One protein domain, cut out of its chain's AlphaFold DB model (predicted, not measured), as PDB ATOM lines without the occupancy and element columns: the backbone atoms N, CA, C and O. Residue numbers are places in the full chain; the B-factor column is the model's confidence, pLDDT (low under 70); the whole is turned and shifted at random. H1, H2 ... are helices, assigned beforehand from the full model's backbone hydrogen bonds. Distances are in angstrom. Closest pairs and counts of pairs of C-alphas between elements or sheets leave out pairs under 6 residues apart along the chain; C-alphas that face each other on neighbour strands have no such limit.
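Overview. This is residues 10 to 56 and 104 to 115 of the 118 residues of an uncharacterized protein of Nocardioidaceae bacterium (UniProt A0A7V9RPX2). Little regular structure is printed: three short helices make a loose triangle, with H3, the longest, and H2 toward one end and H1 at the far end of a wide open loop, residues 10 to 36. Of 59 printed residues, 22 are in the named helices, in the order H1, H2, H3; the class is all helix, with no named strand. The whole is only just loose, close to compact, with a radius of gyration of the C-alphas of 12.6 A and spans of 31 by 25 by 20 A.

Arrangement. Start at H3, residues 104 to 113; it is apart from H2, residues 37 to 42, and from H1, residues 21 to 26. H1 and H2 are also apart, joined by a short link of 10 residues. In H1, H2 and H3 every O i to N i+4 pair is within hydrogen-bond range.

Along the chain. Find C-alpha 104 at (210.209, 241.555, 205.483); from there H3 runs 14.3 A to C-alpha 113 at (200.375, 231.240, 206.648). H2 measures 8.7 A; H1, 8.5 A, begins at C-alpha 21, (198.532, 246.764, 185.359).

Size, cuts and confidence. The C-alphas of Asp 27 and Gln 42, the two farthest apart, are 32.9 A apart. Residues 57 to 103 are not printed; C-alphas 56 and 104 are 24.3 A apart across this cut. Residues 43 to 56 hold no named element. Look for pLDDT under 70 at residues 10 to 22, 51, 53 to 54 and 56 of this model.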
ATOM      1  N   ALA A  10     195.168 242.515 198.885       38.22
ATOM      2  CA  ALA A  10     193.963 242.176 199.652       38.22
ATOM      3  C   ALA A  10     192.795 243.115 199.306       38.22
ATOM      4  O   ALA A  10     193.023 244.305 199.113       38.22
ATOM      5  N   GLY A  11     191.575 242.565 199.221       38.56
ATOM      6  CA  GLY A  11     190.360 243.205 198.684       38.56
ATOM      7  C   GLY A  11     189.410 242.202 198.004       38.56
ATOM      8  O   GLY A  11     189.720 241.012 197.869       38.56
ATOM      9  N   HIS A  12     188.209 242.657 197.649       38.22
ATOM     10  CA  HIS A  12     187.092 241.803 197.234       38.22
ATOM     11  C   HIS A  12     186.685 242.050 195.768       38.22
ATOM     12  O   HIS A  12     185.856 242.910 195.490       38.22
ATOM     13  N   ARG A  13     187.150 241.210 194.822       45.62
ATOM     14  CA  ARG A  13     186.406 240.836 193.590       45.62
ATOM     15  C   ARG A  13     187.060 239.687 192.811       45.62
ATOM     16  O   ARG A  13     188.246 239.413 192.936       45.62
ATOM     17  N   ARG A  14     186.254 239.005 191.982       40.09
ATOM     18  CA  ARG A  14     186.726 238.059 190.954       40.09
ATOM     19  C   ARG A  14     187.583 238.804 189.933       40.09
ATOM     20  O   ARG A  14     187.127 239.827 189.429       40.09
ATOM     21  N   ALA A  15     188.731 238.218 189.591       39.31
ATOM     22  CA  ALA A  15     189.630 238.689 188.545       39.31
ATOM     23  C   ALA A  15     188.859 239.044 187.266       39.31
ATOM     24  O   ALA A  15     188.360 238.174 186.549       39.31
ATOM     25  N   GLY A  16     188.732 240.343 187.017       38.00
ATOM     26  CA  GLY A  16     188.409 240.879 185.708       38.00
ATOM     27  C   GLY A  16     189.707 241.144 184.938       38.00
ATOM     28  O   GLY A  16     190.768 241.268 185.547       38.00
ATOM     29  N   PRO A  17     189.653 241.282 183.608       37.19
ATOM     30  CA  PRO A  17     190.829 241.460 182.744       37.19
ATOM     31  C   PRO A  17     191.666 242.743 182.987       37.19
ATOM     32  O   PRO A  17     192.579 243.010 182.215       37.19
ATOM     33  N   GLY A  18     191.381 243.531 184.034       42.25
ATOM     34  CA  GLY A  18     192.116 244.746 184.419       42.25
ATOM     35  C   GLY A  18     193.099 244.595 185.594       42.25
ATOM     36  O   GLY A  18     193.802 245.551 185.904       42.25
ATOM     37  N   ASP A  19     193.193 243.423 186.231       52.34
ATOM     38  CA  ASP A  19     193.903 243.227 187.518       52.34
ATOM     39  C   ASP A  19     195.446 243.140 187.433       52.34
ATOM     40  O   ASP A  19     196.117 242.833 188.418       52.34
ATOM     41  N   LEU A  20     196.045 243.411 186.269       61.41
ATOM     42  CA  LEU A  20     197.462 243.124 185.993       61.41
ATOM     43  C   LEU A  20     198.260 244.334 185.484       61.41
ATOM     44  O   LEU A  20     199.307 244.174 184.857       61.41
ATOM     45  N   ALA A  21     197.802 245.560 185.759       68.62
ATOM     46  CA  ALA A  21     198.532 246.764 185.359       68.62
ATOM     47  C   ALA A  21     199.967 246.777 185.917       68.62
ATOM     48  O   ALA A  21     200.894 247.133 185.199       68.62
ATOM     49  N   THR A  22     200.179 246.322 187.158       68.94
ATOM     50  CA  THR A  22     201.512 246.285 187.786       68.94
ATOM     51  C   THR A  22     202.422 245.207 187.207       68.94
ATOM     52  O   THR A  22     203.575 245.503 186.901       68.94
ATOM     53  N   THR A  23     201.931 243.979 187.017       74.44
ATOM     54  CA  THR A  23     202.722 242.890 186.411       74.44
ATOM     55  C   THR A  23     203.102 243.221 184.976       74.44
ATOM     56  O   THR A  23     204.256 243.057 184.599       74.44
ATOM     57  N   THR A  24     202.166 243.788 184.209       75.44
ATOM     58  CA  THR A  24     202.414 244.250 182.838       75.44
ATOM     59  C   THR A  24     203.386 245.429 182.809       75.44
ATOM     60  O   THR A  24     204.296 245.470 181.986       75.44
ATOM     61  N   ALA A  25     203.206 246.412 183.695       82.88
ATOM     62  CA  ALA A  25     204.028 247.616 183.714       82.88
ATOM     63  C   ALA A  25     205.485 247.336 184.093       82.88
ATOM     64  O   ALA A  25     206.371 247.995 183.551       82.88
ATOM     65  N   LEU A  26     205.717 246.406 185.022       82.56
ATOM     66  CA  LEU A  26     207.035 246.130 185.595       82.56
ATOM     67  C   LEU A  26     207.694 244.857 185.052       82.56
ATOM     68  O   LEU A  26     208.786 244.533 185.506       82.56
ATOM     69  N   ASP A  27     207.046 244.147 184.121       80.81
ATOM     70  CA  ASP A  27     207.471 242.817 183.650       80.81
ATOM     71  C   ASP A  27     207.807 241.879 184.825       80.81
ATOM     72  O   ASP A  27     208.844 241.218 184.888       80.81
ATOM     73  N   ALA A  28     206.944 241.917 185.842       76.38
ATOM     74  CA  ALA A  28     207.168 241.233 187.102       76.38
ATOM     75  C   ALA A  28     206.388 239.918 187.134       76.38
ATOM     76  O   ALA A  28     205.171 239.903 186.935       76.38
ATOM     77  N   ASP A  29     207.082 238.828 187.460       76.75
ATOM     78  CA  ASP A  29     206.465 237.529 187.732       76.75
ATOM     79  C   ASP A  29     205.833 237.539 189.134       76.75
ATOM     80  O   ASP A  29     206.464 237.208 190.143       76.75
ATOM     81  N   VAL A  30     204.592 238.025 189.202       72.69
ATOM     82  CA  VAL A  30     203.794 238.120 190.429       72.69
ATOM     83  C   VAL A  30     202.443 237.458 190.200       72.69
ATOM     84  O   VAL A  30     201.775 237.699 189.199       72.69
ATOM     85  N   ASP A  31     202.023 236.660 191.176       72.00
ATOM     86  CA  ASP A  31     200.719 236.003 191.221       72.00
ATOM     87  C   ASP A  31     199.873 236.653 192.331       72.00
ATOM     88  O   ASP A  31     199.951 236.221 193.488       72.00
ATOM     89  N   PRO A  32     199.143 237.751 192.042       73.56
ATOM     90  CA  PRO A  32     198.337 238.432 193.048       73.56
ATOM     91  C   PRO A  32     197.195 237.527 193.522       73.56
ATOM     92  O   PRO A  32     196.471 236.922 192.730       73.56
ATOM     93  N   ARG A  33     197.019 237.440 194.845       75.75
ATOM     94  CA  ARG A  33     195.997 236.603 195.486       75.75
ATOM     95  C   ARG A  33     195.178 237.417 196.467       75.75
ATOM     96  O   ARG A  33     195.730 237.927 197.437       75.75
ATOM     97  N   TRP A  34     193.872 237.431 196.242       75.88
ATOM     98  CA  TRP A  34     192.900 238.052 197.130       75.88
ATOM     99  C   TRP A  34     192.614 237.162 198.347       75.88
ATOM    100  O   TRP A  34     192.294 235.981 198.199       75.88
ATOM    101  N   TRP A  35     192.683 237.748 199.544       80.44
ATOM    102  CA  TRP A  35     192.312 237.109 200.810       80.44
ATOM    103  C   TRP A  35     191.227 237.925 201.524       80.44
ATOM    104  O   TRP A  35     191.305 239.154 201.497       80.44
ATOM    105  N   PRO A  36     190.243 237.279 202.184       80.44
ATOM    106  CA  PRO A  36     189.236 237.992 202.967       80.44
ATOM    107  C   PRO A  36     189.871 238.816 204.093       80.44
ATOM    108  O   PRO A  36     190.789 238.332 204.761       80.44
ATOM    109  N   ALA A  37     189.346 240.016 204.354       81.69
ATOM    110  CA  ALA A  37     189.843 240.891 205.420       81.69
ATOM    111  C   ALA A  37     189.815 240.200 206.794       81.69
ATOM    112  O   ALA A  37     190.825 240.189 207.491       81.69
ATOM    113  N   ASP A  38     188.737 239.480 207.121       84.12
ATOM    114  CA  ASP A  38     188.634 238.697 208.362       84.12
ATOM    115  C   ASP A  38     189.767 237.683 208.535       84.12
ATOM    116  O   ASP A  38     190.231 237.429 209.649       84.12
ATOM    117  N   ARG A  39     190.253 237.098 207.432       85.56
ATOM    118  CA  ARG A  39     191.376 236.160 207.483       85.56
ATOM    119  C   ARG A  39     192.677 236.876 207.842       85.56
ATOM    120  O   ARG A  39     193.498 236.310 208.560       85.56
ATOM    121  N   LEU A  40     192.857 238.103 207.368       86.81
ATOM    122  CA  LEU A  40     194.006 238.943 207.698       86.81
ATOM    123  C   LEU A  40     193.910 239.469 209.138       86.81
ATOM    124  O   LEU A  40     194.900 239.393 209.868       86.81
ATOM    125  N   HIS A  41     192.713 239.837 209.605       87.12
ATOM    126  CA  HIS A  41     192.458 240.190 211.006       87.12
ATOM    127  C   HIS A  41     192.796 239.038 211.961       87.12
ATOM    128  O   HIS A  41     193.480 239.247 212.961       87.12
ATOM    129  N   GLN A  42     192.413 237.796 211.634       89.88
ATOM    130  CA  GLN A  42     192.790 236.606 212.417       89.88
ATOM    131  C   GLN A  42     194.305 236.403 212.513       89.88
ATOM    132  O   GLN A  42     194.795 235.830 213.486       89.88
ATOM    133  N   LEU A  43     195.049 236.855 211.505       90.00
ATOM    134  CA  LEU A  43     196.505 236.818 211.509       90.00
ATOM    135  C   LEU A  43     197.120 238.018 212.232       90.00
ATOM    136  O   LEU A  43     198.340 238.044 212.364       90.00
ATOM    137  N   GLY A  44     196.327 238.977 212.719       88.81
ATOM    138  CA  GLY A  44     196.799 240.205 213.360       88.81
ATOM    139  C   GLY A  44     197.344 241.217 212.355       88.81
ATOM    140  O   GLY A  44     198.414 241.784 212.577       88.81
ATOM    141  N   VAL A  45     196.683 241.357 211.207       87.50
ATOM    142  CA  VAL A  45     196.947 242.399 210.208       87.50
ATOM    143  C   VAL A  45     195.717 243.289 210.146       87.50
ATOM    144  O   VAL A  45     194.646 242.790 209.826       87.50
ATOM    145  N   ASP A  46     195.886 244.571 210.445       82.00
ATOM    146  CA  ASP A  46     194.854 245.610 210.400       82.00
ATOM    147  C   ASP A  46     195.247 246.722 209.410       82.00
ATOM    148  O   ASP A  46     196.335 246.680 208.817       82.00
ATOM    149  N   GLY A  47     194.382 247.731 209.252       76.62
ATOM    150  CA  GLY A  47     194.632 248.896 208.400       76.62
ATOM    151  C   GLY A  47     195.886 249.714 208.752       76.62
ATOM    152  O   GLY A  47     196.381 250.465 207.910       76.62
ATOM    153  N   ALA A  48     196.430 249.578 209.970       76.19
ATOM    154  CA  ALA A  48     197.651 250.268 210.385       76.19
ATOM    155  C   ALA A  48     198.917 249.534 209.915       76.19
ATOM    156  O   ALA A  48     199.908 250.172 209.551       76.19
ATOM    157  N   ALA A  49     198.890 248.200 209.910       74.56
ATOM    158  CA  ALA A  49     200.009 247.366 209.477       74.56
ATOM    159  C   ALA A  49     200.071 247.189 207.951       74.56
ATOM    160  O   ALA A  49     201.158 247.105 207.371       74.56
ATOM    161  N   PHE A  50     198.912 247.104 207.302       75.12
ATOM    162  CA  PHE A  50     198.783 246.900 205.865       75.12
ATOM    163  C   PHE A  50     197.549 247.653 205.368       75.12
ATOM    164  O   PHE A  50     196.542 247.650 206.066       75.12
ATOM    165  N   PRO A  51     197.583 248.291 204.188       69.06
ATOM    166  CA  PRO A  51     196.466 249.100 203.714       69.06
ATOM    167  C   PRO A  51     195.236 248.246 203.343       69.06
ATOM    168  O   PRO A  51     194.966 247.970 202.176       69.06
ATOM    169  N   LEU A  52     194.474 247.837 204.358       73.62
ATOM    170  CA  LEU A  52     193.160 247.205 204.276       73.62
ATOM    171  C   LEU A  52     192.088 248.297 204.193       73.62
ATOM    172  O   LEU A  52     191.259 248.422 205.080       73.62
ATOM    173  N   TRP A  53     192.137 249.128 203.149       68.88
ATOM    174  CA  TRP A  53     191.393 250.397 203.068       68.88
ATOM    175  C   TRP A  53     189.894 250.310 203.371       68.88
ATOM    176  O   TRP A  53     189.352 251.246 203.952       68.88
ATOM    177  N   SER A  54     189.245 249.212 202.986       69.62
ATOM    178  CA  SER A  54     187.822 248.990 203.256       69.62
ATOM    179  C   SER A  54     187.575 247.987 204.386       69.62
ATOM    180  O   SER A  54     186.428 247.724 204.695       69.62
ATOM    181  N   GLU A  55     188.609 247.346 204.942       73.62
ATOM    182  CA  GLU A  55     188.500 246.257 205.935       73.62
ATOM    183  C   GLU A  55     187.433 245.178 205.619       73.62
ATOM    184  O   GLU A  55     186.906 244.516 206.507       73.62
ATOM    185  N   GLY A  56     187.143 244.946 204.331       69.06
ATOM    186  CA  GLY A  56     186.126 243.992 203.869       69.06
ATOM    187  C   GLY A  56     184.757 244.598 203.531       69.06
ATOM    188  O   GLY A  56     183.872 243.862 203.099       69.06
ATOM    189  N   PRO A 104     210.000 242.696 206.374       86.19
ATOM    190  CA  PRO A 104     210.209 241.555 205.483       86.19
ATOM    191  C   PRO A 104     209.901 240.203 206.144       86.19
ATOM    192  O   PRO A 104     209.265 239.341 205.537       86.19
ATOM    193  N   GLU A 105     210.285 240.028 207.410       90.44
ATOM    194  CA  GLU A 105     210.064 238.797 208.179       90.44
ATOM    195  C   GLU A 105     208.574 238.569 208.430       90.44
ATOM    196  O   GLU A 105     208.066 237.456 208.266       90.44
ATOM    197  N   ARG A 106     207.851 239.637 208.788       90.12
ATOM    198  CA  ARG A 106     206.406 239.578 209.001       90.12
ATOM    199  C   ARG A 106     205.674 239.264 207.701       90.12
ATOM    200  O   ARG A 106     204.795 238.403 207.706       90.12
ATOM    201  N   GLY A 107     206.061 239.905 206.600       89.19
ATOM    202  CA  GLY A 107     205.522 239.628 205.269       89.19
ATOM    203  C   GLY A 107     205.730 238.169 204.855       89.19
ATOM    204  O   GLY A 107     204.779 237.498 204.457       89.19
ATOM    205  N   ALA A 108     206.941 237.634 205.030       88.88
ATOM    206  CA  ALA A 108     207.240 236.233 204.736       88.88
ATOM    207  C   ALA A 108     206.406 235.260 205.590       88.88
ATOM    208  O   ALA A 108     205.881 234.275 205.067       88.88
ATOM    209  N   GLY A 109     206.239 235.553 206.885       90.50
ATOM    210  CA  GLY A 109     205.400 234.759 207.785       90.50
ATOM    211  C   GLY A 109     203.926 234.751 207.371       90.50
ATOM    212  O   GLY A 109     203.299 233.691 207.352       90.50
ATOM    213  N   LEU A 110     203.388 235.907 206.972       89.56
ATOM    214  CA  LEU A 110     202.021 236.018 206.459       89.56
ATOM    215  C   LEU A 110     201.841 235.226 205.161       89.56
ATOM    216  O   LEU A 110     200.901 234.449 205.055       89.56
ATOM    217  N   LEU A 111     202.768 235.347 204.209       87.06
ATOM    218  CA  LEU A 111     202.717 234.593 202.952       87.06
ATOM    219  C   LEU A 111     202.783 233.078 203.168       87.06
ATOM    220  O   LEU A 111     202.140 232.329 202.440       87.06
ATOM    221  N   ALA A 112     203.550 232.614 204.159       88.56
ATOM    222  CA  ALA A 112     203.597 231.200 204.519       88.56
ATOM    223  C   ALA A 112     202.273 230.719 205.138       88.56
ATOM    224  O   ALA A 112     201.807 229.634 204.797       88.56
ATOM    225  N   ALA A 113     201.661 231.531 206.007       88.25
ATOM    226  CA  ALA A 113     200.375 231.240 206.648       88.25
ATOM    227  C   ALA A 113     199.173 231.341 205.690       88.25
ATOM    228  O   ALA A 113     198.129 230.738 205.936       88.25
ATOM    229  N   LEU A 114     199.328 232.107 204.612       86.31
ATOM    230  CA  LEU A 114     198.365 232.293 203.529       86.31
ATOM    231  C   LEU A 114     198.720 231.443 202.302       86.31
ATOM    232  O   LEU A 114     198.301 231.754 201.191       86.31
ATOM    233  N   ARG A 115     199.512 230.373 202.452       78.94
ATOM    234  CA  ARG A 115     199.623 229.403 201.360       78.94
ATOM    235  C   ARG A 115     198.256 228.739 201.189       78.94
ATOM    236  O   ARG A 115     197.666 228.346 202.193       78.94
TER     237      ARG A 115